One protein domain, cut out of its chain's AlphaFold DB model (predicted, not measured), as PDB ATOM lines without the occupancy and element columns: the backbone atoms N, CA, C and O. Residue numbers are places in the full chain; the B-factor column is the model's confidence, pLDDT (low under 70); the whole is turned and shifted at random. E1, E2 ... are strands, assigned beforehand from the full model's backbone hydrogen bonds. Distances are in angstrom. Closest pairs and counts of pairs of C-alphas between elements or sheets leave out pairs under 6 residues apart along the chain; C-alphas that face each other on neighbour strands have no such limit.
ATOM      1  N   LEU A  63     -37.688  30.980 -37.051       86.50
ATOM      2  CA  LEU A  63     -39.086  30.870 -36.655       86.50
ATOM      3  C   LEU A  63     -39.417  29.389 -36.473       86.50
ATOM      4  O   LEU A  63     -39.316  28.610 -37.429       86.50
ATOM      5  N   SER A  64     -39.795  29.015 -35.256       83.56
ATOM      6  CA  SER A  64     -40.170  27.648 -34.891       83.56
ATOM      7  C   SER A  64     -41.675  27.439 -34.977       83.56
ATOM      8  O   SER A  64     -42.141  26.369 -35.373       83.56
ATOM      9  N   HIS A  65     -42.440  28.488 -34.666       88.75
ATOM     10  CA  HIS A  65     -43.890  28.467 -34.711       88.75
ATOM     11  C   HIS A  65     -44.471  29.813 -35.144       88.75
ATOM     12  O   HIS A  65     -43.926  30.876 -34.840       88.75
ATOM     13  N   LEU A  66     -45.613  29.748 -35.823       91.12
ATOM     14  CA  LEU A  66     -46.462  30.883 -36.151       91.12
ATOM     15  C   LEU A  66     -47.898  30.465 -35.866       91.12
ATOM     16  O   LEU A  66     -48.343  29.448 -36.387       91.12
ATOM     17  N   ALA A  67     -48.591  31.266 -35.066       92.00
ATOM     18  CA  ALA A  67     -50.024  31.161 -34.857       92.00
ATOM     19  C   ALA A  67     -50.684  32.526 -35.091       92.00
ATOM     20  O   ALA A  67     -50.109  33.571 -34.775       92.00
ATOM     21  N   VAL A  68     -51.889  32.537 -35.646       92.06
ATOM     22  CA  VAL A  68     -52.647  33.764 -35.903       92.06
ATOM     23  C   VAL A  68     -53.651  33.968 -34.775       92.06
ATOM     24  O   VAL A  68     -54.578  33.180 -34.604       92.06
ATOM     25  N   LEU A  69     -53.467  35.033 -33.992       92.69
ATOM     26  CA  LEU A  69     -54.416  35.401 -32.939       92.69
ATOM     27  C   LEU A  69     -55.659  36.062 -33.544       92.69
ATOM     28  O   LEU A  69     -56.786  35.724 -33.190       92.69
ATOM     29  N   ASP A  70     -55.431  36.991 -34.471       90.88
ATOM     30  CA  ASP A  70     -56.451  37.715 -35.226       90.88
ATOM     31  C   ASP A  70     -55.832  38.337 -36.498       90.88
ATOM     32  O   ASP A  70     -54.619  38.272 -36.706       90.88
ATOM     33  N   ASP A  71     -56.634  38.983 -37.359       88.75
ATOM     34  CA  ASP A  71     -56.125  39.609 -38.599       88.75
ATOM     35  C   ASP A  71     -55.087  40.719 -38.355       88.75
ATOM     36  O   ASP A  71     -54.381  41.091 -39.287       88.75
ATOM     37  N   SER A  72     -54.942  41.247 -37.137       91.69
ATOM     38  CA  SER A  72     -53.965  42.281 -36.769       91.69
ATOM     39  C   SER A  72     -52.754  41.753 -35.987       91.69
ATOM     40  O   SER A  72     -51.765  42.479 -35.857       91.69
ATOM     41  N   THR A  73     -52.801  40.519 -35.480       94.25
ATOM     42  CA  THR A  73     -51.815  40.013 -34.520       94.25
ATOM     43  C   THR A  73     -51.368  38.588 -34.841       94.25
ATOM     44  O   THR A  73     -52.167  37.653 -34.880       94.25
ATOM     45  N   LEU A  74     -50.057  38.418 -34.997       94.44
ATOM     46  CA  LEU A  74     -49.388  37.122 -35.039       94.44
ATOM     47  C   LEU A  74     -48.771  36.815 -33.676       94.44
ATOM     48  O   LEU A  74     -48.216  37.699 -33.021       94.44
ATOM     49  N   VAL A  75     -48.816  35.546 -33.294       94.25
ATOM     50  CA  VAL A  75     -47.987  34.961 -32.244       94.25
ATOM     51  C   VAL A  75     -46.862  34.210 -32.934       94.25
ATOM     52  O   VAL A  75     -47.107  33.317 -33.746       94.25
ATOM     53  N   ILE A  76     -45.626  34.565 -32.613       92.50
ATOM     54  CA  ILE A  76     -44.449  33.885 -33.144       92.50
ATOM     55  C   ILE A  76     -43.662  33.242 -32.017       92.50
ATOM     56  O   ILE A  76     -43.530  33.834 -30.947       92.50
ATOM     57  N   ALA A  77     -43.127  32.054 -32.274       90.19
ATOM     58  CA  ALA A  77     -42.077  31.468 -31.456       90.19
ATOM     59  C   ALA A  77     -40.766  31.503 -32.244       90.19
ATOM     60  O   ALA A  77     -40.715  31.092 -33.409       90.19
ATOM     61  N   THR A  78     -39.728  32.045 -31.618       87.19
ATOM     62  CA  THR A  78     -38.397  32.172 -32.210       87.19
ATOM     63  C   THR A  78     -37.389  31.402 -31.384       87.19
ATOM     64  O   THR A  78     -37.524  31.305 -30.164       87.19
ATOM     65  N   GLU A  79     -36.387  30.856 -32.058       82.62
ATOM     66  CA  GLU A  79     -35.356  30.039 -31.436       82.62
ATOM     67  C   GLU A  79     -33.981  30.318 -32.019       82.62
ATOM     68  O   GLU A  79     -33.817  30.592 -33.207       82.62
ATOM     69  N   SER A  80     -32.982  30.204 -31.165       75.38
ATOM     70  CA  SER A  80     -31.570  30.189 -31.491       75.38
ATOM     71  C   SER A  80     -30.842  29.326 -30.460       75.38
ATOM     72  O   SER A  80     -31.461  28.675 -29.614       75.38
ATOM     73  N   VAL A  81     -29.515  29.297 -30.540       69.38
ATOM     74  CA  VAL A  81     -28.683  28.573 -29.570       69.38
ATOM     75  C   VAL A  81     -28.823  29.161 -28.157       69.38
ATOM     76  O   VAL A  81     -28.878  28.430 -27.168       69.38
ATOM     77  N   ASP A  82     -28.955  30.485 -28.063       66.81
ATOM     78  CA  ASP A  82     -28.907  31.204 -26.784       66.81
ATOM     79  C   ASP A  82     -30.266  31.766 -26.351       66.81
ATOM     80  O   ASP A  82     -30.429  32.182 -25.204       66.81
ATOM     81  N   HIS A  83     -31.246  31.799 -27.252       72.12
ATOM     82  CA  HIS A  83     -32.514  32.473 -27.018       72.12
ATOM     83  C   HIS A  83     -33.675  31.645 -27.552       72.12
ATOM     84  O   HIS A  83     -33.631  31.161 -28.678       72.12
ATOM     85  N   ALA A  84     -34.739  31.530 -26.766       80.38
ATOM     86  CA  ALA A  84     -36.031  31.112 -27.275       80.38
ATOM     87  C   ALA A  84     -37.110  31.995 -26.655       80.38
ATOM     88  O   ALA A  84     -37.064  32.288 -25.456       80.38
ATOM     89  N   SER A  85     -38.044  32.459 -27.473       86.19
ATOM     90  CA  SER A  85     -39.084  33.377 -27.022       86.19
ATOM     91  C   SER A  85     -40.382  33.206 -27.783       86.19
ATOM     92  O   SER A  85     -40.412  32.717 -28.913       86.19
ATOM     93  N   VAL A  86     -41.461  33.654 -27.147       90.75
ATOM     94  CA  VAL A  86     -42.770  33.835 -27.766       90.75
ATOM     95  C   VAL A  86     -43.110  35.316 -27.726       90.75
ATOM     96  O   VAL A  86     -43.034  35.942 -26.669       90.75
ATOM     97  N   ALA A  87     -43.500  35.876 -28.866       92.38
ATOM     98  CA  ALA A  87     -43.775  37.299 -29.011       92.38
ATOM     99  C   ALA A  87     -45.042  37.566 -29.826       92.38
ATOM    100  O   ALA A  87     -45.470  36.750 -30.646       92.38
ATOM    101  N   LEU A  88     -45.616  38.751 -29.609       93.88
ATOM    102  CA  LEU A  88     -46.661  39.312 -30.453       93.88
ATOM    103  C   LEU A  88     -46.054  40.210 -31.523       93.88
ATOM    104  O   LEU A  88     -45.241  41.091 -31.228       93.88
ATOM    105  N   VAL A  89     -46.530  40.033 -32.748       94.06
ATOM    106  CA  VAL A  89     -46.137  40.822 -33.913       94.06
ATOM    107  C   VAL A  89     -47.378  41.364 -34.607       94.06
ATOM    108  O   VAL A  89     -48.405  40.694 -34.699       94.06
ATOM    109  N   ASP A  90     -47.293  42.593 -35.099       94.44
ATOM    110  CA  ASP A  90     -48.314  43.173 -35.956       94.44
ATOM    111  C   ASP A  90     -48.360  42.426 -37.294       94.44
ATOM    112  O   ASP A  90     -47.401  42.411 -38.061       94.44
ATOM    113  N   SER A  91     -49.490  41.802 -37.593       92.81
ATOM    114  CA  SER A  91     -49.637  40.929 -38.759       92.81
ATOM    115  C   SER A  91     -49.637  41.672 -40.102       92.81
ATOM    116  O   SER A  91     -49.627  41.011 -41.143       92.81
ATOM    117  N   ARG A  92     -49.739  43.012 -40.094       93.88
ATOM    118  CA  ARG A  92     -49.855  43.870 -41.284       93.88
ATOM    119  C   ARG A  92     -48.532  44.521 -41.650       93.88
ATOM    120  O   ARG A  92     -48.272  44.744 -42.827       93.88
ATOM    121  N   THR A  93     -47.720  44.822 -40.646       93.69
ATOM    122  CA  THR A  93     -46.435  45.516 -40.792       93.69
ATOM    123  C   THR A  93     -45.239  44.638 -40.451       93.69
ATOM    124  O   THR A  93     -44.134  44.953 -40.876       93.69
ATOM    125  N   GLY A  94     -45.447  43.556 -39.697       92.25
ATOM    126  CA  GLY A  94     -44.383  42.699 -39.180       92.25
ATOM    127  C   GLY A  94     -43.666  43.293 -37.973       92.25
ATOM    128  O   GLY A  94     -42.680  42.731 -37.504       92.25
ATOM    129  N   ALA A  95     -44.151  44.426 -37.456       92.56
ATOM    130  CA  ALA A  95     -43.534  45.111 -36.337       92.56
ATOM    131  C   ALA A  95     -43.719  44.323 -35.035       92.56
ATOM    132  O   ALA A  95     -44.832  43.929 -34.676       92.56
ATOM    133  N   PHE A  96     -42.628  44.144 -34.293       91.38
ATOM    134  CA  PHE A  96     -42.672  43.617 -32.936       91.38
ATOM    135  C   PHE A  96     -43.571  44.488 -32.050       91.38
ATOM    136  O   PHE A  96     -43.448  45.715 -32.043       91.38
ATOM    137  N   ARG A  97     -44.461  43.852 -31.285       91.06
ATOM    138  CA  ARG A  97     -45.319  44.535 -30.309       91.06
ATOM    139  C   ARG A  97     -44.823  44.322 -28.886       91.06
ATOM    140  O   ARG A  97     -44.598  45.294 -28.171       91.06
ATOM    141  N   ARG A  98     -44.689  43.063 -28.463       89.88
ATOM    142  CA  ARG A  98     -44.224  42.707 -27.114       89.88
ATOM    143  C   ARG A  98     -43.727  41.270 -27.038       89.88
ATOM    144  O   ARG A  98     -44.207  40.408 -27.773       89.88
ATOM    145  N   SER A  99     -42.845  41.024 -26.079       89.00
ATOM    146  CA  SER A  99     -42.449  39.685 -25.657       89.00
ATOM    147  C   SER A  99     -43.473  39.141 -24.659       89.00
ATOM    148  O   SER A  99     -44.050  39.913 -23.889       89.00
ATOM    149  N   LEU A 100     -43.750  37.843 -24.715       88.00
ATOM    150  CA  LEU A 100     -44.700  37.151 -23.837       88.00
ATOM    151  C   LEU A 100     -43.993  36.156 -22.926       88.00
ATOM    152  O   LEU A 100     -44.259  36.105 -21.730       88.00
ATOM    153  N   VAL A 101     -43.102  35.362 -23.512       84.12
ATOM    154  CA  VAL A 101     -42.279  34.383 -22.809       84.12
ATOM    155  C   VAL A 101     -40.866  34.540 -23.323       84.12
ATOM    156  O   VAL A 101     -40.649  34.535 -24.533       84.12
ATOM    157  N   GLU A 102     -39.911  34.628 -22.409       79.44
ATOM    158  CA  GLU A 102     -38.491  34.558 -22.729       79.44
ATOM    159  C   GLU A 102     -37.887  33.440 -21.902       79.44
ATOM    160  O   GLU A 102     -37.956  33.454 -20.671       79.44
ATOM    161  N   ALA A 103     -37.302  32.452 -22.579       66.88
ATOM    162  CA  ALA A 103     -36.466  31.493 -21.890       66.88
ATOM    163  C   ALA A 103     -35.274  32.259 -21.286       66.88
ATOM    164  O   ALA A 103     -34.639  33.052 -21.992       66.88
ATOM    165  N   PRO A 104     -34.954  32.057 -19.997       57.91
ATOM    166  CA  PRO A 104     -33.818  32.728 -19.390       57.91
ATOM    167  C   PRO A 104     -32.535  32.372 -20.149       57.91
ATOM    168  O   PRO A 104     -32.324  31.215 -20.523       57.91
ATOM    169  N   LEU A 105     -31.657  33.362 -20.332       51.03
ATOM    170  CA  LEU A 105     -30.274  33.148 -20.758       51.03
ATOM    171  C   LEU A 105     -29.592  32.287 -19.693       51.03
ATOM    172  O   LEU A 105     -29.079  32.802 -18.698       51.03
ATOM    173  N   ILE A 106     -29.610  30.966 -19.850       45.91
ATOM    174  CA  ILE A 106     -28.832  30.128 -18.949       45.91
ATOM    175  C   ILE A 106     -27.374  30.309 -19.332       45.91
ATOM    176  O   ILE A 106     -26.941  29.920 -20.414       45.91
ATOM    177  N   ALA A 107     -26.656  30.954 -18.411       32.97
ATOM    178  CA  ALA A 107     -25.223  31.165 -18.425       32.97
ATOM    179  C   ALA A 107     -24.500  29.945 -19.012       32.97
ATOM    180  O   ALA A 107     -24.525  28.871 -18.415       32.97
ATOM    181  N   LEU A 108     -23.903  30.146 -20.192       39.56
ATOM    182  CA  LEU A 108     -22.970  29.261 -20.889       39.56
ATOM    183  C   LEU A 108     -23.108  27.764 -20.562       39.56
ATOM    184  O   LEU A 108     -22.464  27.246 -19.645       39.56
ATOM    185  N   ARG A 109     -23.801  27.027 -21.433       43.12
ATOM    186  CA  ARG A 109     -23.331  25.687 -21.787       43.12
ATOM    187  C   ARG A 109     -22.949  25.638 -23.257       43.12
ATOM    188  O   ARG A 109     -23.638  26.123 -24.137       43.12
ATOM    189  N   SER A 110     -21.768  25.084 -23.452       42.16
ATOM    190  CA  SER A 110     -20.970  24.945 -24.660       42.16
ATOM    191  C   SER A 110     -21.495  23.879 -25.631       42.16
ATOM    192  O   SER A 110     -20.690  23.208 -26.271       42.16
ATOM    193  N   ASP A 111     -22.807  23.642 -25.689       51.94
ATOM    194  CA  ASP A 111     -23.383  22.519 -26.448       51.94
ATOM    195  C   ASP A 111     -23.885  22.899 -27.850       51.94
ATOM    196  O   ASP A 111     -24.089  22.009 -28.676       51.94
ATOM    197  N   GLY A 112     -24.013  24.196 -28.156       53.38
ATOM    198  CA  GLY A 112     -24.368  24.672 -29.497       53.38
ATOM    199  C   GLY A 112     -25.766  24.236 -29.952       53.38
ATOM    200  O   GLY A 112     -26.002  24.114 -31.155       53.38
ATOM    201  N   TRP A 113     -26.671  23.947 -29.011       58.47
ATOM    202  CA  TRP A 113     -27.976  23.363 -29.309       58.47
ATOM    203  C   TRP A 113     -29.064  24.428 -29.488       58.47
ATOM    204  O   TRP A 113     -29.203  25.322 -28.659       58.47
ATOM    205  N   ILE A 114     -29.843  24.332 -30.572       58.66
ATOM    206  CA  ILE A 114     -31.008  25.200 -30.805       58.66
ATOM    207  C   ILE A 114     -32.137  24.714 -29.902       58.66
ATOM    208  O   ILE A 114     -32.475  23.534 -29.933       58.66
ATOM    209  N   ARG A 115     -32.711  25.616 -29.108       69.38
ATOM    210  CA  ARG A 115     -33.771  25.288 -28.147       69.38
ATOM    211  C   ARG A 115     -35.135  25.491 -28.794       69.38
ATOM    212  O   ARG A 115     -35.474  26.648 -29.042       69.38
ATOM    213  N   HIS A 116     -35.943  24.446 -29.010       73.62
ATOM    214  CA  HIS A 116     -37.274  24.706 -29.557       73.62
ATOM    215  C   HIS A 116     -38.249  25.258 -28.518       73.62
ATOM    216  O   HIS A 116     -38.355  24.799 -27.374       73.62
ATOM    217  N   MET A 117     -39.030  26.228 -28.986       83.31
ATOM    218  CA  MET A 117     -40.295  26.619 -28.385       83.31
ATOM    219  C   MET A 117     -41.429  26.380 -29.367       83.31
ATOM    220  O   MET A 117     -41.307  26.649 -30.563       83.31
ATOM    221  N   ALA A 118     -42.553  25.914 -28.844       87.62
ATOM    222  CA  ALA A 118     -43.802  25.834 -29.578       87.62
ATOM    223  C   ALA A 118     -44.835  26.721 -28.887       87.62
ATOM    224  O   ALA A 118     -44.843  26.845 -27.660       87.62
ATOM    225  N   ALA A 119     -45.709  27.330 -29.679       92.19
ATOM    226  CA  ALA A 119     -46.814  28.127 -29.177       92.19
ATOM    227  C   ALA A 119     -48.111  27.732 -29.884       92.19
ATOM    228  O   ALA A 119     -48.067  27.132 -30.945       92.19
ATOM    229  N   CYS A 120     -49.266  28.049 -29.317       92.31
ATOM    230  CA  CYS A 120     -50.546  27.999 -30.016       92.31
ATOM    231  C   CYS A 120     -51.533  28.977 -29.380       92.31
ATOM    232  O   CYS A 120     -51.288  29.502 -28.292       92.31
ATOM    233  N   VAL A 121     -52.655  29.227 -30.052       93.06
ATOM    234  CA  VAL A 121     -53.693  30.149 -29.577       93.06
ATOM    235  C   VAL A 121     -55.016  29.414 -29.395       93.06
ATOM    236  O   VAL A 121     -55.443  28.671 -30.276       93.06
ATOM    237  N   GLU A 122     -55.672  29.631 -28.254       92.19
ATOM    238  CA  GLU A 122     -57.046  29.202 -27.991       92.19
ATOM    239  C   GLU A 122     -58.012  29.784 -29.037       92.19
ATOM    240  O   GLU A 122     -58.212  31.002 -29.092       92.19
ATOM    241  N   PRO A 123     -58.671  28.947 -29.851       81.06
ATOM    242  CA  PRO A 123     -59.598  29.438 -30.849       81.06
ATOM    243  C   PRO A 123     -60.919  29.865 -30.186       81.06
ATOM    244  O   PRO A 123     -61.648  29.036 -29.640       81.06
ATOM    245  N   ASN A 124     -61.289  31.140 -30.362       71.69
ATOM    246  CA  ASN A 124     -62.593  31.749 -30.021       71.69
ATOM    247  C   ASN A 124     -62.821  32.209 -28.563       71.69
ATOM    248  O   ASN A 124     -63.970  32.319 -28.128       71.69
ATOM    249  N   GLY A 125     -61.768  32.547 -27.818       67.88
ATOM    250  CA  GLY A 125     -61.907  33.304 -26.568       67.88
ATOM    251  C   GLY A 125     -62.174  34.797 -26.817       67.88
ATOM    252  O   GLY A 125     -61.700  35.356 -27.800       67.88
ATOM    253  N   ARG A 126     -62.890  35.481 -25.910       80.44
ATOM    254  CA  ARG A 126     -62.928  36.964 -25.903       80.44
ATOM    255  C   ARG A 126     -61.556  37.557 -25.552       80.44
ATOM    256  O   ARG A 126     -61.213  38.612 -26.063       80.44
ATOM    257  N   SER A 127     -60.810  36.836 -24.717       88.00
ATOM    258  CA  SER A 127     -59.397  37.056 -24.402       88.00
ATOM    259  C   SER A 127     -58.696  35.691 -24.483       88.00
ATOM    260  O   SER A 127     -58.599  34.998 -23.455       88.00
ATOM    261  N   PRO A 128     -58.347  35.241 -25.707       92.12
ATOM    262  CA  PRO A 128     -57.750  33.934 -25.955       92.12
ATOM    263  C   PRO A 128     -56.536  33.644 -25.076       92.12
ATOM    264  O   PRO A 128     -55.729  34.526 -24.788       92.12
ATOM    265  N   THR A 129     -56.369  32.387 -24.682       94.69
ATOM    266  CA  THR A 129     -55.115  31.924 -24.087       94.69
ATOM    267  C   THR A 129     -54.077  31.694 -25.176       94.69
ATOM    268  O   THR A 129     -54.303  30.920 -26.106       94.69
ATOM    269  N   ILE A 130     -52.913  32.313 -25.033       95.38
ATOM    270  CA  ILE A 130     -51.704  31.963 -25.773       95.38
ATOM    271  C   ILE A 130     -50.973  30.923 -24.940       95.38
ATOM    272  O   ILE A 130     -50.613  31.186 -23.796       95.38
ATOM    273  N   VAL A 131     -50.775  29.738 -25.497       94.75
ATOM    274  CA  VAL A 131     -50.087  28.641 -24.821       94.75
ATOM    275  C   VAL A 131     -48.692  28.512 -25.401       94.75
ATOM    276  O   VAL A 131     -48.544  28.470 -26.617       94.75
ATOM    277  N   ALA A 132     -47.683  28.432 -24.543       92.88
ATOM    278  CA  ALA A 132     -46.290  28.248 -24.913       92.88
ATOM    279  C   ALA A 132     -45.685  27.052 -24.172       92.88
ATOM    280  O   ALA A 132     -46.075  26.736 -23.048       92.88
ATOM    281  N   THR A 133     -44.722  26.391 -24.804       89.12
ATOM    282  CA  THR A 133     -43.958  25.288 -24.216       89.12
ATOM    283  C   THR A 133     -42.535  25.271 -24.773       89.12
ATOM    284  O   THR A 133     -42.286  25.817 -25.850       89.12
ATOM    285  N   SER A 134     -41.595  24.672 -24.041       78.69
ATOM    286  CA  SER A 134     -40.173  24.651 -24.396       78.69
ATOM    287  C   SER A 134     -39.553  23.267 -24.187       78.69
ATOM    288  O   SER A 134     -40.033  22.487 -23.377       78.69
ATOM    289  N   GLU A 135     -38.481  22.939 -24.909       73.00
ATOM    290  CA  GLU A 135     -37.865  21.594 -24.887       73.00
ATOM    291  C   GLU A 135     -37.077  21.236 -23.619       73.00
ATOM    292  O   GLU A 135     -36.479  20.169 -23.537       73.00
ATOM    293  N   TRP A 136     -37.064  22.095 -22.606       66.62
ATOM    294  CA  TRP A 136     -36.309  21.862 -21.372       66.62
ATOM    295  C   TRP A 136     -36.960  20.794 -20.496       66.62
ATOM    296  O   TRP A 136     -36.299  19.985 -19.845       66.62
ATOM    297  N   ALA A 137     -38.284  20.812 -20.484       71.38
ATOM    298  CA  ALA A 137     -39.151  19.902 -19.771       71.38
ATOM    299  C   ALA A 137     -40.530  19.964 -20.429       71.38
ATOM    300  O   ALA A 137     -40.790  20.835 -21.253       71.38
ATOM    301  N   LEU A 138     -41.455  19.086 -20.046       81.31
ATOM    302  CA  LEU A 138     -42.855  19.296 -20.412       81.31
ATOM    303  C   LEU A 138     -43.442  20.395 -19.520       81.31
ATOM    304  O   LEU A 138     -44.176  20.131 -18.573       81.31
ATOM    305  N   GLU A 139     -43.032  21.624 -19.802       85.94
ATOM    306  CA  GLU A 139     -43.444  22.848 -19.134       85.94
ATOM    307  C   GLU A 139     -44.379  23.620 -20.054       85.94
ATOM    308  O   GLU A 139     -44.067  23.835 -21.228       85.94
ATOM    309  N   GLY A 140     -45.534  24.019 -19.539       90.38
ATOM    310  CA  GLY A 140     -46.495  24.805 -20.292       90.38
ATOM    311  C   GLY A 140     -46.880  26.059 -19.536       90.38
ATOM    312  O   GLY A 140     -47.190  26.001 -18.345       90.38
ATOM    313  N   VAL A 141     -46.899  27.174 -20.258       93.69
ATOM    314  CA  VAL A 141     -47.350  28.477 -19.770       93.69
ATOM    315  C   VAL A 141     -48.538  28.915 -20.615       93.69
ATOM    316  O   VAL A 141     -48.482  28.871 -21.844       93.69
ATOM    317  N   GLY A 142     -49.625  29.309 -19.960       94.31
ATOM    318  CA  GLY A 142     -50.804  29.887 -20.591       94.31
ATOM    319  C   GLY A 142     -50.917  31.354 -20.219       94.31
ATOM    320  O   GLY A 142     -50.982  31.677 -19.038       94.31
ATOM    321  N   LEU A 143     -50.967  32.234 -21.211       95.00
ATOM    322  CA  LEU A 143     -51.022  33.682 -21.034       95.00
ATOM    323  C   LEU A 143     -52.311  34.241 -21.626       95.00
ATOM    324  O   LEU A 143     -52.734  33.834 -22.705       95.00
ATOM    325  N   VAL A 144     -52.924  35.213 -20.961       93.38
ATOM    326  CA  VAL A 144     -54.080  35.929 -21.511       93.38
ATOM    327  C   VAL A 144     -53.614  36.852 -22.641       93.38
ATOM    328  O   VAL A 144     -52.730  37.683 -22.442       93.38
ATOM    329  N   SER A 145     -54.221  36.744 -23.826       90.88
ATOM    330  CA  SER A 145     -53.838  37.499 -25.030       90.88
ATOM    331  C   SER A 145     -53.754  39.007 -24.825       90.88
ATOM    332  O   SER A 145     -52.886  39.654 -25.400       90.88
ATOM    333  N   ASP A 146     -54.633  39.584 -24.010       88.75
ATOM    334  CA  ASP A 146     -54.776  41.036 -23.924       88.75
ATOM    335  C   ASP A 146     -53.795  41.607 -22.896       88.75
ATOM    336  O   ASP A 146     -53.045  42.542 -23.183       88.75
ATOM    337  N   THR A 147     -53.734  40.987 -21.717       90.06
ATOM    338  CA  THR A 147     -52.947  41.473 -20.576       90.06
ATOM    339  C   THR A 147     -51.538  40.889 -20.523       90.06
ATOM    340  O   THR A 147     -50.642  41.523 -19.979       90.06
ATOM    341  N   GLY A 148     -51.321  39.707 -21.106       88.38
ATOM    342  CA  GLY A 148     -50.100  38.926 -20.910       88.38
ATOM    343  C   GLY A 148     -50.008  38.287 -19.523       88.38
ATOM    344  O   GLY A 148     -48.969  37.730 -19.192       88.38
ATOM    345  N   GLU A 149     -51.066  38.364 -18.710       92.31
ATOM    346  CA  GLU A 149     -51.091  37.729 -17.394       92.31
ATOM    347  C   GLU A 149     -51.085  36.211 -17.530       92.31
ATOM    348  O   GLU A 149     -51.758  35.638 -18.393       92.31
ATOM    349  N   GLU A 150     -50.342  35.562 -16.642       94.12
ATOM    350  CA  GLU A 150     -50.319  34.115 -16.543       94.12
ATOM    351  C   GLU A 150     -51.669  33.589 -16.047       94.12
ATOM    352  O   GLU A 150     -52.154  33.947 -14.974       94.12
ATOM    353  N   ARG A 151     -52.283  32.730 -16.858       93.38
ATOM    354  CA  ARG A 151     -53.491  31.973 -16.525       93.38
ATOM    355  C   ARG A 151     -53.139  30.635 -15.888       93.38
ATOM    356  O   ARG A 151     -53.844  30.187 -14.990       93.38
ATOM    357  N   PHE A 152     -52.065  30.003 -16.355       94.56
ATOM    358  CA  PHE A 152     -51.505  28.806 -15.743       94.56
ATOM    359  C   PHE A 152     -50.017  28.669 -16.054       94.56
ATOM    360  O   PHE A 152     -49.547  29.082 -17.115       94.56
ATOM    361  N   HIS A 153     -49.321  27.958 -15.174       93.44
ATOM    362  CA  HIS A 153     -47.969  27.462 -15.385       93.44
ATOM    363  C   HIS A 153     -47.854  26.089 -14.737       93.44
ATOM    364  O   HIS A 153     -48.260  25.882 -13.592       93.44
ATOM    365  N   PHE A 154     -47.352  25.114 -15.486       91.12
ATOM    366  CA  PHE A 154     -47.079  23.785 -14.958       91.12
ATOM    367  C   PHE A 154     -45.731  23.283 -15.443       91.12
ATOM    368  O   PHE A 154     -45.302  23.586 -16.553       91.12
ATOM    369  N   LEU A 155     -45.135  22.417 -14.631       88.19
ATOM    370  CA  LEU A 155     -43.969  21.629 -14.983       88.19
ATOM    371  C   LEU A 155     -44.305  20.156 -14.774       88.19
ATOM    372  O   LEU A 155     -44.493  19.698 -13.646       88.19
ATOM    373  N   THR A 156     -44.376  19.402 -15.864       83.81
ATOM    374  CA  THR A 156     -44.498  17.953 -15.806       83.81
ATOM    375  C   THR A 156     -43.106  17.340 -15.840       83.81
ATOM    376  O   THR A 156     -42.399  17.399 -16.849       83.81
ATOM    377  N   SER A 157     -42.744  16.661 -14.751       76.00
ATOM    378  CA  SER A 157     -41.590  15.769 -14.760       76.00
ATOM    379  C   SER A 157     -41.852  14.604 -15.716       76.00
ATOM    380  O   SER A 157     -42.871  13.898 -15.638       76.00
ATOM    381  N   LEU A 158     -40.938  14.451 -16.662       72.62
ATOM    382  CA  LEU A 158     -40.878  13.319 -17.559       72.62
ATOM    383  C   LEU A 158     -39.683  12.467 -17.117       72.62
ATOM    384  O   LEU A 158     -38.572  12.986 -17.009       72.62
ATOM    385  N   ASP A 159     -39.905  11.174 -16.885       66.50
ATOM    386  CA  ASP A 159     -38.818  10.206 -16.729       66.50
ATOM    387  C   ASP A 159     -38.173  10.006 -18.102       66.50
ATOM    388  O   ASP A 159     -38.581   9.147 -18.889       66.50
ATOM    389  N   LEU A 160     -37.232  10.888 -18.442       60.97
ATOM    390  CA  LEU A 160     -36.608  10.920 -19.756       60.97
ATOM    391  C   LEU A 160     -35.214  10.316 -19.707       60.97
ATOM    392  O   LEU A 160     -34.392  10.776 -18.910       60.97
ATOM    393  N   PRO A 161     -34.897   9.356 -20.597       56.34
ATOM    394  CA  PRO A 161     -33.504   9.140 -20.937       56.34
ATOM    395  C   PRO A 161     -32.951  10.452 -21.521       56.34
ATOM    396  O   PRO A 161     -33.703  11.215 -22.138       56.34
ATOM    397  N   PRO A 162     -31.665  10.757 -21.309       58.62
ATOM    398  CA  PRO A 162     -31.066  11.939 -21.905       58.62
ATOM    399  C   PRO A 162     -31.196  11.893 -23.438       58.62
ATOM    400  O   PRO A 162     -31.159  10.821 -24.038       58.62
ATOM    401  N   THR A 163     -31.321  13.058 -24.067       58.97
ATOM    402  CA  THR A 163     -31.392  13.236 -25.524       58.97
ATOM    403  C   THR A 163     -30.026  13.655 -26.074       58.97
ATOM    404  O   THR A 163     -29.309  14.412 -25.424       58.97
ATOM    405  N   LEU A 164     -29.649  13.197 -27.273       53.97
ATOM    406  CA  LEU A 164     -28.412  13.627 -27.929       53.97
ATOM    407  C   LEU A 164     -28.607  15.004 -28.581       53.97
ATOM    408  O   LEU A 164     -29.410  15.155 -29.500       53.97
ATOM    409  N   ALA A 165     -27.848  15.999 -28.139       54.19
ATOM    410  CA  ALA A 165     -27.749  17.300 -28.786       54.19
ATOM    411  C   ALA A 165     -26.961  17.205 -30.106       54.19
ATOM    412  O   ALA A 165     -26.157  16.292 -30.314       54.19
ATOM    413  N   SER A 166     -27.113  18.215 -30.969       44.66
ATOM    414  CA  SER A 166     -26.482  18.361 -32.298       44.66
ATOM    415  C   SER A 166     -24.936  18.351 -32.328       44.66
ATOM    416  O   SER A 166     -24.345  18.541 -33.387       44.66
ATOM    417  N   GLY A 167     -24.272  18.113 -31.194       50.00
ATOM    418  CA  GLY A 167     -22.820  17.949 -31.047       50.00
ATOM    419  C   GLY A 167     -22.395  16.629 -30.390       50.00
ATOM    420  O   GLY A 167     -21.241  16.500 -29.988       50.00
ATOM    421  N   GLY A 168     -23.305  15.659 -30.235       52.00
ATOM    422  CA  GLY A 168     -23.013  14.366 -29.601       52.00
ATOM    423  C   GLY A 168     -23.035  14.382 -28.066       52.00
ATOM    424  O   GLY A 168     -22.649  13.398 -27.438       52.00
ATOM    425  N   ALA A 169     -23.472  15.484 -27.449       56.31
ATOM    426  CA  ALA A 169     -23.608  15.604 -26.001       56.31
ATOM    427  C   ALA A 169     -25.006  15.173 -25.540       56.31
ATOM    428  O   ALA A 169     -26.005  15.567 -26.129       56.31
ATOM    429  N   TRP A 170     -25.082  14.402 -24.459       58.91
ATOM    430  CA  TRP A 170     -26.341  13.999 -23.833       58.91
ATOM    431  C   TRP A 170     -26.888  15.120 -22.938       58.91
ATOM    432  O   TRP A 170     -26.231  15.509 -21.969       58.91
ATOM    433  N   VAL A 171     -28.086  15.623 -23.240       60.62
ATOM    434  CA  VAL A 171     -28.789  16.661 -22.474       60.62
ATOM    435  C   VAL A 171     -30.101  16.125 -21.882       60.62
ATOM    436  O   VAL A 171     -30.784  15.325 -22.521       60.62
ATOM    437  N   PRO A 172     -30.481  16.521 -20.655       56.75
ATOM    438  CA  PRO A 172     -31.798  16.198 -20.107       56.75
ATOM    439  C   PRO A 172     -32.904  16.916 -20.891       56.75
ATOM    440  O   PRO A 172     -32.738  18.086 -21.223       56.75
ATOM    441  N   GLY A 173     -34.037  16.248 -21.123       65.25
ATOM    442  CA  GLY A 173     -35.213  16.850 -21.764       65.25
ATOM    443  C   GLY A 173     -35.707  16.079 -22.995       65.25
ATOM    444  O   GLY A 173     -35.021  15.167 -23.472       65.25
ATOM    445  N   PRO A 174     -36.928  16.370 -23.481       71.25
ATOM    446  CA  PRO A 174     -37.456  15.761 -24.695       71.25
ATOM    447  C   PRO A 174     -36.646  16.186 -25.925       71.25
ATOM    448  O   PRO A 174     -36.161  17.306 -26.011       71.25
ATOM    449  N   ALA A 175     -36.568  15.306 -26.919       71.50
ATOM    450  CA  ALA A 175     -35.933  15.607 -28.202       71.50
ATOM    451  C   ALA A 175     -36.772  16.498 -29.109       71.50
ATOM    452  O   ALA A 175     -36.264  17.041 -30.086       71.50
ATOM    453  N   ARG A 176     -38.075  16.556 -28.835       77.81
ATOM    454  CA  ARG A 176     -38.991  17.486 -29.472       77.81
ATOM    455  C   ARG A 176     -40.166  17.766 -28.564       77.81
ATOM    456  O   ARG A 176     -40.728  16.823 -27.994       77.81
ATOM    457  N   ILE A 177     -40.586  19.021 -28.504       82.38
ATOM    458  CA  ILE A 177     -41.871  19.397 -27.927       82.38
ATOM    459  C   ILE A 177     -42.731  20.110 -28.965       82.38
ATOM    460  O   ILE A 177     -42.246  20.905 -29.763       82.38
ATOM    461  N   ASP A 178     -44.021  19.810 -28.963       86.69
ATOM    462  CA  ASP A 178     -45.009  20.500 -29.777       86.69
ATOM    463  C   ASP A 178     -46.210  20.834 -28.882       86.69
ATOM    464  O   ASP A 178     -46.563  20.066 -27.980       86.69
ATOM    465  N   VAL A 179     -46.885  21.946 -29.163       90.00
ATOM    466  CA  VAL A 179     -48.187  22.263 -28.575       90.00
ATOM    467  C   VAL A 179     -49.144  22.675 -29.675       90.00
ATOM    468  O   VAL A 179     -48.745  23.284 -30.665       90.00
ATOM    469  N   ALA A 180     -50.408  22.314 -29.513       89.50
ATOM    470  CA  ALA A 180     -51.455  22.726 -30.421       89.50
ATOM    471  C   ALA A 180     -52.776  22.916 -29.673       89.50
ATOM    472  O   ALA A 180     -53.064  22.235 -28.687       89.50
ATOM    473  N   CYS A 181     -53.563  23.878 -30.137       90.19
ATOM    474  CA  CYS A 181     -54.731  24.379 -29.433       90.19
ATOM    475  C   CYS A 181     -56.004  23.918 -30.154       90.19
ATOM    476  O   CYS A 181     -56.202  24.198 -31.336       90.19
ATOM    477  N   GLY A 182     -56.849  23.180 -29.439       88.50
ATOM    478  CA  GLY A 182     -58.200  22.819 -29.853       88.50
ATOM    479  C   GLY A 182     -59.238  23.769 -29.259       88.50
ATOM    480  O   GLY A 182     -58.908  24.734 -28.590       88.50
ATOM    481  N   ARG A 183     -60.529  23.504 -29.462       87.62
ATOM    482  CA  ARG A 183     -61.593  24.392 -28.956       87.62
ATOM    483  C   ARG A 183     -61.651  24.459 -27.434       87.62
ATOM    484  O   ARG A 183     -61.999  25.500 -26.894       87.62
ATOM    485  N   SER A 184     -61.393  23.347 -26.756       87.38
ATOM    486  CA  SER A 184     -61.573  23.232 -25.302       87.38
ATOM    487  C   SER A 184     -60.293  22.921 -24.529       87.38
ATOM    488  O   SER A 184     -60.315  22.892 -23.299       87.38
ATOM    489  N   LEU A 185     -59.189  22.661 -25.229       92.06
ATOM    490  CA  LEU A 185     -57.952  22.184 -24.625       92.06
ATOM    491  C   LEU A 185     -56.731  22.542 -25.467       92.06
ATOM    492  O   LEU A 185     -56.819  22.661 -26.688       92.06
ATOM    493  N   ALA A 186     -55.574  22.590 -24.817       92.50
ATOM    494  CA  ALA A 186     -54.273  22.501 -25.460       92.50
ATOM    495  C   ALA A 186     -53.731  21.069 -25.339       92.50
ATOM    496  O   ALA A 186     -53.780  20.462 -24.264       92.50
ATOM    497  N   LEU A 187     -53.220  20.523 -26.444       92.62
ATOM    498  CA  LEU A 187     -52.518  19.245 -26.476       92.62
ATOM    499  C   LEU A 187     -51.018  19.504 -26.559       92.62
ATOM    500  O   LEU A 187     -50.525  20.045 -27.547       92.62
ATOM    501  N   PHE A 188     -50.300  19.070 -25.535       91.81
ATOM    502  CA  PHE A 188     -48.851  19.072 -25.480       91.81
ATOM    503  C   PHE A 188     -48.334  17.690 -25.868       91.81
ATOM    504  O   PHE A 188     -48.872  16.664 -25.437       91.81
ATOM    505  N   ARG A 189     -47.274  17.657 -26.669       89.50
ATOM    506  CA  ARG A 189     -46.616  16.435 -27.129       89.50
ATOM    507  C   ARG A 189     -45.127  16.545 -26.870       89.50
ATOM    508  O   ARG A 189     -44.473  17.401 -27.448       89.50
ATOM    509  N   ALA A 190     -44.593  15.631 -26.074       86.88
ATOM    510  CA  ALA A 190     -43.163  15.476 -25.855       86.88
ATOM    511  C   ALA A 190     -42.677  14.169 -26.486       86.88
ATOM    512  O   ALA A 190     -43.266  13.105 -26.272       86.88
ATOM    513  N   VAL A 191     -41.603  14.246 -27.265       82.00
ATOM    514  CA  VAL A 191     -40.962  13.104 -27.919       82.00
ATOM    515  C   VAL A 191     -39.669  12.775 -27.208       82.00
ATOM    516  O   VAL A 191     -38.846  13.650 -26.958       82.00
ATOM    517  N   THR A 192     -39.471  11.495 -26.938       77.94
ATOM    518  CA  THR A 192     -38.210  10.959 -26.425       77.94
ATOM    519  C   THR A 192     -37.604  10.071 -27.484       77.94
ATOM    520  O   THR A 192     -38.319   9.561 -28.351       77.94
ATOM    521  N   VAL A 193     -36.291   9.907 -27.452       71.62
ATOM    522  CA  VAL A 193     -35.539   9.203 -28.490       71.62
ATOM    523  C   VAL A 193     -34.559   8.276 -27.800       71.62
ATOM    524  O   VAL A 193     -34.051   8.613 -26.732       71.62
ATOM    525  N   ASP A 194     -34.371   7.086 -28.356       67.25
ATOM    526  CA  ASP A 194     -33.423   6.122 -27.822       67.25
ATOM    527  C   ASP A 194     -32.047   6.588 -28.275       67.25
ATOM    528  O   ASP A 194     -31.858   6.838 -29.474       67.25
ATOM    529  N   PRO A 195     -31.111   6.731 -27.332       61.75
ATOM    530  CA  PRO A 195     -29.740   7.018 -27.645       61.75
ATOM    531  C   PRO A 195     -29.131   6.230 -28.802       61.75
ATOM    532  O   PRO A 195     -28.413   6.800 -29.627       61.75
ATOM    533  N   ASP A 196     -29.454   4.942 -28.873       61.72
ATOM    534  CA  ASP A 196     -28.849   3.998 -29.807       61.72
ATOM    535  C   ASP A 196     -29.489   4.051 -31.211       61.72
ATOM    536  O   ASP A 196     -28.904   3.566 -32.180       61.72
ATOM    537  N   ASP A 197     -30.655   4.694 -31.351       58.59
ATOM    538  CA  ASP A 197     -31.398   4.828 -32.617       58.59
ATOM    539  C   ASP A 197     -31.079   6.135 -33.377       58.59
ATOM    540  O   ASP A 197     -31.631   6.388 -34.457       58.59
ATOM    541  N   PHE A 198     -30.200   6.993 -32.845       57.03
ATOM    542  CA  PHE A 198     -29.850   8.266 -33.475       57.03
ATOM    543  C   PHE A 198     -28.826   8.091 -34.609       57.03
ATOM    544  O   PHE A 198     -27.657   7.786 -34.389       57.03
ATOM    545  N   THR A 199     -29.241   8.365 -35.846       56.62
ATOM    546  CA  THR A 199     -28.404   8.198 -37.050       56.62
ATOM    547  C   THR A 199     -27.609   9.446 -37.458       56.62
ATOM    548  O   THR A 199     -27.037   9.477 -38.546       56.62
ATOM    549  N   GLY A 200     -27.556  10.491 -36.624       51.50
ATOM    550  CA  GLY A 200     -26.837  11.738 -36.940       51.50
ATOM    551  C   GLY A 200     -27.696  12.846 -37.560       51.50
ATOM    552  O   GLY A 200     -27.200  13.951 -37.762       51.50
ATOM    553  N   ASN A 201     -28.975  12.586 -37.848       49.62
ATOM    554  CA  ASN A 201     -29.888  13.551 -38.462       49.62
ATOM    555  C   ASN A 201     -31.179  13.699 -37.642       49.62
ATOM    556  O   ASN A 201     -31.936  12.742 -37.484       49.62
ATOM    557  N   MET A 202     -31.485  14.924 -37.191       49.16
ATOM    558  CA  MET A 202     -32.735  15.252 -36.479       49.16
ATOM    559  C   MET A 202     -33.994  14.912 -37.307       49.16
ATOM    560  O   MET A 202     -35.067  14.631 -36.765       49.16
ATOM    561  N   ALA A 203     -33.883  14.902 -38.641       47.25
ATOM    562  CA  ALA A 203     -34.975  14.515 -39.532       47.25
ATOM    563  C   ALA A 203     -35.228  12.994 -39.590       47.25
ATOM    564  O   ALA A 203     -36.291  12.586 -40.052       47.25
ATOM    565  N   ASP A 204     -34.328  12.165 -39.065       47.12
ATOM    566  CA  ASP A 204     -34.445  10.702 -39.109       47.12
ATOM    567  C   ASP A 204     -34.681  10.076 -37.733       47.12
ATOM    568  O   ASP A 204     -34.749   8.851 -37.609       47.12
ATOM    569  N   ILE A 205     -34.869  10.900 -36.696       56.53
ATOM    570  CA  ILE A 205     -35.045  10.369 -35.352       56.53
ATOM    571  C   ILE A 205     -36.353   9.589 -35.239       56.53
ATOM    572  O   ILE A 205     -37.456  10.120 -35.436       56.53
ATOM    573  N   ARG A 206     -36.228   8.317 -34.863       62.81
ATOM    574  CA  ARG A 206     -37.353   7.490 -34.444       62.81
ATOM    575  C   ARG A 206     -37.658   7.819 -32.988       62.81
ATOM    576  O   ARG A 206     -36.806   7.686 -32.122       62.81
ATOM    577  N   ALA A 207     -38.881   8.273 -32.725       67.38
ATOM    578  CA  ALA A 207     -39.351   8.432 -31.353       67.38
ATOM    579  C   ALA A 207     -39.234   7.088 -30.614       67.38
ATOM    580  O   ALA A 207     -39.619   6.060 -31.156       67.38
ATOM    581  N   SER A 208     -38.782   7.070 -29.376       73.06
ATOM    582  CA  SER A 208     -38.802   5.859 -28.543       73.06
ATOM    583  C   SER A 208     -40.031   5.840 -27.669       73.06
ATOM    584  O   SER A 208     -40.702   4.815 -27.550       73.06
ATOM    585  N   SER A 209     -40.421   7.016 -27.185       80.56
ATOM    586  CA  SER A 209     -41.732   7.236 -26.603       80.56
ATOM    587  C   SER A 209     -42.312   8.582 -27.022       80.56
ATOM    588  O   SER A 209     -41.596   9.505 -27.418       80.56
ATOM    589  N   VAL A 210     -43.635   8.684 -26.931       85.81
ATOM    590  CA  VAL A 210     -44.353   9.955 -27.020       85.81
ATOM    591  C   VAL A 210     -45.214  10.109 -25.777       85.81
ATOM    592  O   VAL A 210     -46.021   9.231 -25.474       85.81
ATOM    593  N   THR A 211     -45.057  11.224 -25.070       89.31
ATOM    594  CA  THR A 211     -45.970  11.629 -23.998       89.31
ATOM    595  C   THR A 211     -46.914  12.697 -24.527       89.31
ATOM    596  O   THR A 211     -46.471  13.694 -25.092       89.31
ATOM    597  N   LEU A 212     -48.213  12.477 -24.346       90.69
ATOM    598  CA  LEU A 212     -49.272  13.431 -24.652       90.69
ATOM    599  C   LEU A 212     -49.904  13.922 -23.350       90.69
ATOM    600  O   LEU A 212     -50.290  13.100 -22.516       90.69
ATOM    601  N   GLU A 213     -50.057  15.236 -23.209       92.81
ATOM    602  CA  GLU A 213     -50.863  15.859 -22.157       92.81
ATOM    603  C   GLU A 213     -51.925  16.765 -22.767       92.81
ATOM    604  O   GLU A 213     -51.601  17.711 -23.475       92.81
ATOM    605  N   ALA A 214     -53.196  16.484 -22.488       92.88
ATOM    606  CA  ALA A 214     -54.290  17.389 -22.810       92.88
ATOM    607  C   ALA A 214     -54.649  18.186 -21.559       92.88
ATOM    608  O   ALA A 214     -54.938  17.597 -20.510       92.88
ATOM    609  N   ARG A 215     -54.647  19.512 -21.672       93.94
ATOM    610  CA  ARG A 215     -54.975  20.418 -20.571       93.94
ATOM    611  C   ARG A 215     -56.046  21.405 -20.984       93.94
ATOM    612  O   ARG A 215     -56.032  21.889 -22.112       93.94
ATOM    613  N   ALA A 216     -56.960  21.699 -20.070       93.44
ATOM    614  CA  ALA A 216     -57.889  22.805 -20.238       93.44
ATOM    615  C   ALA A 216     -57.136  24.145 -20.190       93.44
ATOM    616  O   ALA A 216     -55.994  24.226 -19.730       93.44
ATOM    617  N   TYR A 217     -57.781  25.213 -20.659       92.81
ATOM    618  CA  TYR A 217     -57.186  26.553 -20.688       92.81
ATOM    619  C   TYR A 217     -57.051  27.218 -19.309       92.81
ATOM    620  O   TYR A 217     -56.464  28.289 -19.212       92.81
ATOM    621  N   ASP A 218     -57.534  26.578 -18.243       91.69
ATOM    622  CA  ASP A 218     -57.243  26.916 -16.842       91.69
ATOM    623  C   ASP A 218     -56.029  26.145 -16.275       91.69
ATOM    624  O   ASP A 218     -55.692  26.284 -15.102       91.69
ATOM    625  N   GLY A 219     -55.369  25.320 -17.096       91.56
ATOM    626  CA  GLY A 219     -54.210  24.508 -16.724       91.56
ATOM    627  C   GLY A 219     -54.542  23.112 -16.190       91.56
ATOM    628  O   GLY A 219     -53.620  22.303 -16.006       91.56
ATOM    629  N   ALA A 220     -55.824  22.786 -15.975       94.69
ATOM    630  CA  ALA A 220     -56.231  21.491 -15.442       94.69
ATOM    631  C   ALA A 220     -55.825  20.347 -16.382       94.69
ATOM    632  O   ALA A 220     -56.099  20.371 -17.584       94.69
ATOM    633  N   LEU A 221     -55.175  19.320 -15.826       94.62
ATOM    634  CA  LEU A 221     -54.804  18.119 -16.569       94.62
ATOM    635  C   LEU A 221     -56.042  17.257 -16.816       94.62
ATOM    636  O   LEU A 221     -56.614  16.710 -15.878       94.62
ATOM    637  N   LEU A 222     -56.416  17.105 -18.086       93.38
ATOM    638  CA  LEU A 222     -57.563  16.295 -18.503       93.38
ATOM    639  C   LEU A 222     -57.145  14.891 -18.951       93.38
ATOM    640  O   LEU A 222     -57.890  13.925 -18.825       93.38
ATOM    641  N   MET A 223     -55.950  14.765 -19.525       92.50
ATOM    642  CA  MET A 223     -55.409  13.483 -19.959       92.50
ATOM    643  C   MET A 223     -53.890  13.534 -19.937       92.50
ATOM    644  O   MET A 223     -53.301  14.489 -20.432       92.50
ATOM    645  N   ARG A 224     -53.266  12.455 -19.469       91.69
ATOM    646  CA  ARG A 224     -51.862  12.152 -19.741       91.69
ATOM    647  C   ARG A 224     -51.749  10.739 -20.287       91.69
ATOM    648  O   ARG A 224     -52.343   9.813 -19.736       91.69
ATOM    649  N   ARG A 225     -50.987  10.559 -21.365       89.12
ATOM    650  CA  ARG A 225     -50.737   9.242 -21.955       89.12
ATOM    651  C   ARG A 225     -49.309   9.128 -22.457       89.12
ATOM    652  O   ARG A 225     -48.875   9.943 -23.263       89.12
ATOM    653  N   SER A 226     -48.626   8.066 -22.048       88.44
ATOM    654  CA  SER A 226     -47.336   7.668 -22.613       88.44
ATOM    655  C   SER A 226     -47.542   6.550 -23.631       88.44
ATOM    656  O   SER A 226     -48.306   5.608 -23.406       88.44
ATOM    657  N   ILE A 227     -46.900   6.681 -24.787       86.56
ATOM    658  CA  ILE A 227     -47.057   5.796 -25.938       86.56
ATOM    659  C   ILE A 227     -45.685   5.234 -26.292       86.56
ATOM    660  O   ILE A 227     -44.848   5.939 -26.852       86.56
ATOM    661  N   MET A 228     -45.487   3.953 -25.984       82.81
ATOM    662  CA  MET A 228     -44.277   3.198 -26.336       82.81
ATOM    663  C   MET A 228     -44.449   2.395 -27.635       82.81
ATOM    664  O   MET A 228     -43.482   2.149 -28.345       82.81
ATOM    665  N   ASP A 229     -45.686   2.014 -27.973       80.75
ATOM    666  CA  ASP A 229     -46.003   1.207 -29.157       80.75
ATOM    667  C   ASP A 229     -45.612   1.929 -30.452       80.75
ATOM    668  O   ASP A 229     -46.223   2.933 -30.826       80.75
ATOM    669  N   THR A 230     -44.605   1.395 -31.145       75.19
ATOM    670  CA  THR A 230     -44.031   1.946 -32.379       75.19
ATOM    671  C   THR A 230     -44.995   1.964 -33.557       75.19
ATOM    672  O   THR A 230     -44.808   2.767 -34.472       75.19
ATOM    673  N   SER A 231     -46.047   1.144 -33.523       74.44
ATOM    674  CA  SER A 231     -47.077   1.094 -34.561       74.44
ATOM    675  C   SER A 231     -48.186   2.138 -34.375       74.44
ATOM    676  O   SER A 231     -48.983   2.372 -35.287       74.44
ATOM    677  N   SER A 232     -48.229   2.801 -33.216       78.06
ATOM    678  CA  SER A 232     -49.284   3.750 -32.875       78.06
ATOM    679  C   SER A 232     -49.233   5.017 -33.731       78.06
ATOM    680  O   SER A 232     -48.240   5.748 -33.748       78.06
ATOM    681  N   VAL A 233     -50.364   5.350 -34.361       76.19
ATOM    682  CA  VAL A 233     -50.543   6.602 -35.123       76.19
ATOM    683  C   VAL A 233     -50.371   7.853 -34.259       76.19
ATOM    684  O   VAL A 233     -49.986   8.899 -34.771       76.19
ATOM    685  N   LEU A 234     -50.581   7.738 -32.942       78.31
ATOM    686  CA  LEU A 234     -50.429   8.830 -31.975       78.31
ATOM    687  C   LEU A 234     -48.976   9.303 -31.818       78.31
ATOM    688  O   LEU A 234     -48.722  10.326 -31.187       78.31
ATOM    689  N   ARG A 235     -48.015   8.566 -32.385       78.44
ATOM    690  CA  ARG A 235     -46.610   8.972 -32.412       78.44
ATOM    691  C   ARG A 235     -46.292   9.966 -33.524       78.44
ATOM    692  O   ARG A 235     -45.234  10.593 -33.466       78.44
TER     693      ARG A 235
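Overview. This is residues 63 to 235 of the 267 residues of an uncharacterized protein of Gemmatimonadales bacterium (UniProt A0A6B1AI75). Three small antiparallel sheets, E1 to E4, E5 to E8 and E9 to E12, are set face to face in turn, with the sheet E5 to E8 in the middle, like three neighbouring blades of a propeller that form an open fan. Their first strands E1, E5 and E9 run side by side at the narrow side of the fan, while their last strands E4, E8 and E12 spread apart, and loops extend past the strand ends. The printed part has 173 residues with no named helix and twelve named strands, E1 to E12 in chain order, and each sheet has its strands in that order. The class is all strand, with 84 residues, under half, in named strands. The whole is compact, with a radius of gyration of the C-alphas of 16.3 A, and spans 47 by 35 by 25 A.

Along the chain. The printed part opens with E1, residues 63 to 70, whose C-alpha 63 is at (-39.086, 30.870, -36.655). E2, residues 73 to 79, E3, residues 84 to 90, and E4, residues 96 to 102, follow. Next come E5, residues 117 to 121, with C-alpha 117 at (-40.295, 26.619, -28.385), and E6, residues 129 to 134. E7, residues 138 to 144, is 20.1 A from first to last C-alpha, and E8 is residues 150 to 156. The last four are E9, residues 176 to 181, E10, residues 186 to 193 and 23.2 A long, E11, residues 207 to 215 and 22.5 A long, and E12, residues 221 to 227. C-alpha 227 is at (-47.057, 5.796, -25.938).

Arrangement. Each sheet is a meander, each strand the antiparallel neighbour of the one before. In the first, the hairpin E1 and E2 has N 67 and O 75 2.9 A apart, E2 and E3 have N 76 and O 87 at 2.9 A, and E3 and E4 have N 88 and O 98 at 2.8 A, each within hydrogen-bond range. This sheet is strongly twisted, and its strands' lines turn by 61 degrees from edge to edge. The sheet E5 to E8 faces it, with 79 pairs of C-alphas within 10 A and the best planes of the facing parts 26 degrees apart. The closest C-alphas of E1 and E5 are those of His 65 and Ala 118, 5.8 A apart. In the second sheet, N 120 and O 131 of E5 and E6 are 2.8 A apart, N 132 and O 141 of E6 and E7 are 2.8 A apart, and N 142 and O 152 of E7 and E8 are 2.9 A apart. The sheet E9 to E12 faces the second sheet in turn, with 70 pairs of C-alphas within 10 A and best planes 29 degrees apart; the three sheets form a stack of sheets, face to face in turn. The closest C-alphas of E5 and E9 are those of Cys 120 and Ala 180, 5.4 A apart. N 180 and O 187 of E9 and E10 are 3.0 A apart, N 190 and O 211 of E10 and E11 are 2.9 A apart, and N 212 and O 225 of E11 and E12 are 2.8 A apart. E1 and E9 are apart, as are E4 and E8, and E8 and E12.

Size, cuts and confidence. The two C-alphas farthest apart are those of Arg 126 and Asp 196, 47.6 A. The printed part has no cut. The long links are E4 to E5, E8 to E9 and E10 to E11, with 14, 19 and 13 residues; within the second, residues 163 to 164 pair antiparallel with residues 170 to 171. The mean pLDDT of the printed part is 79.2, and 46 residues are under 70, among them residues 103 to 115, 159 to 173 and 194 to 207.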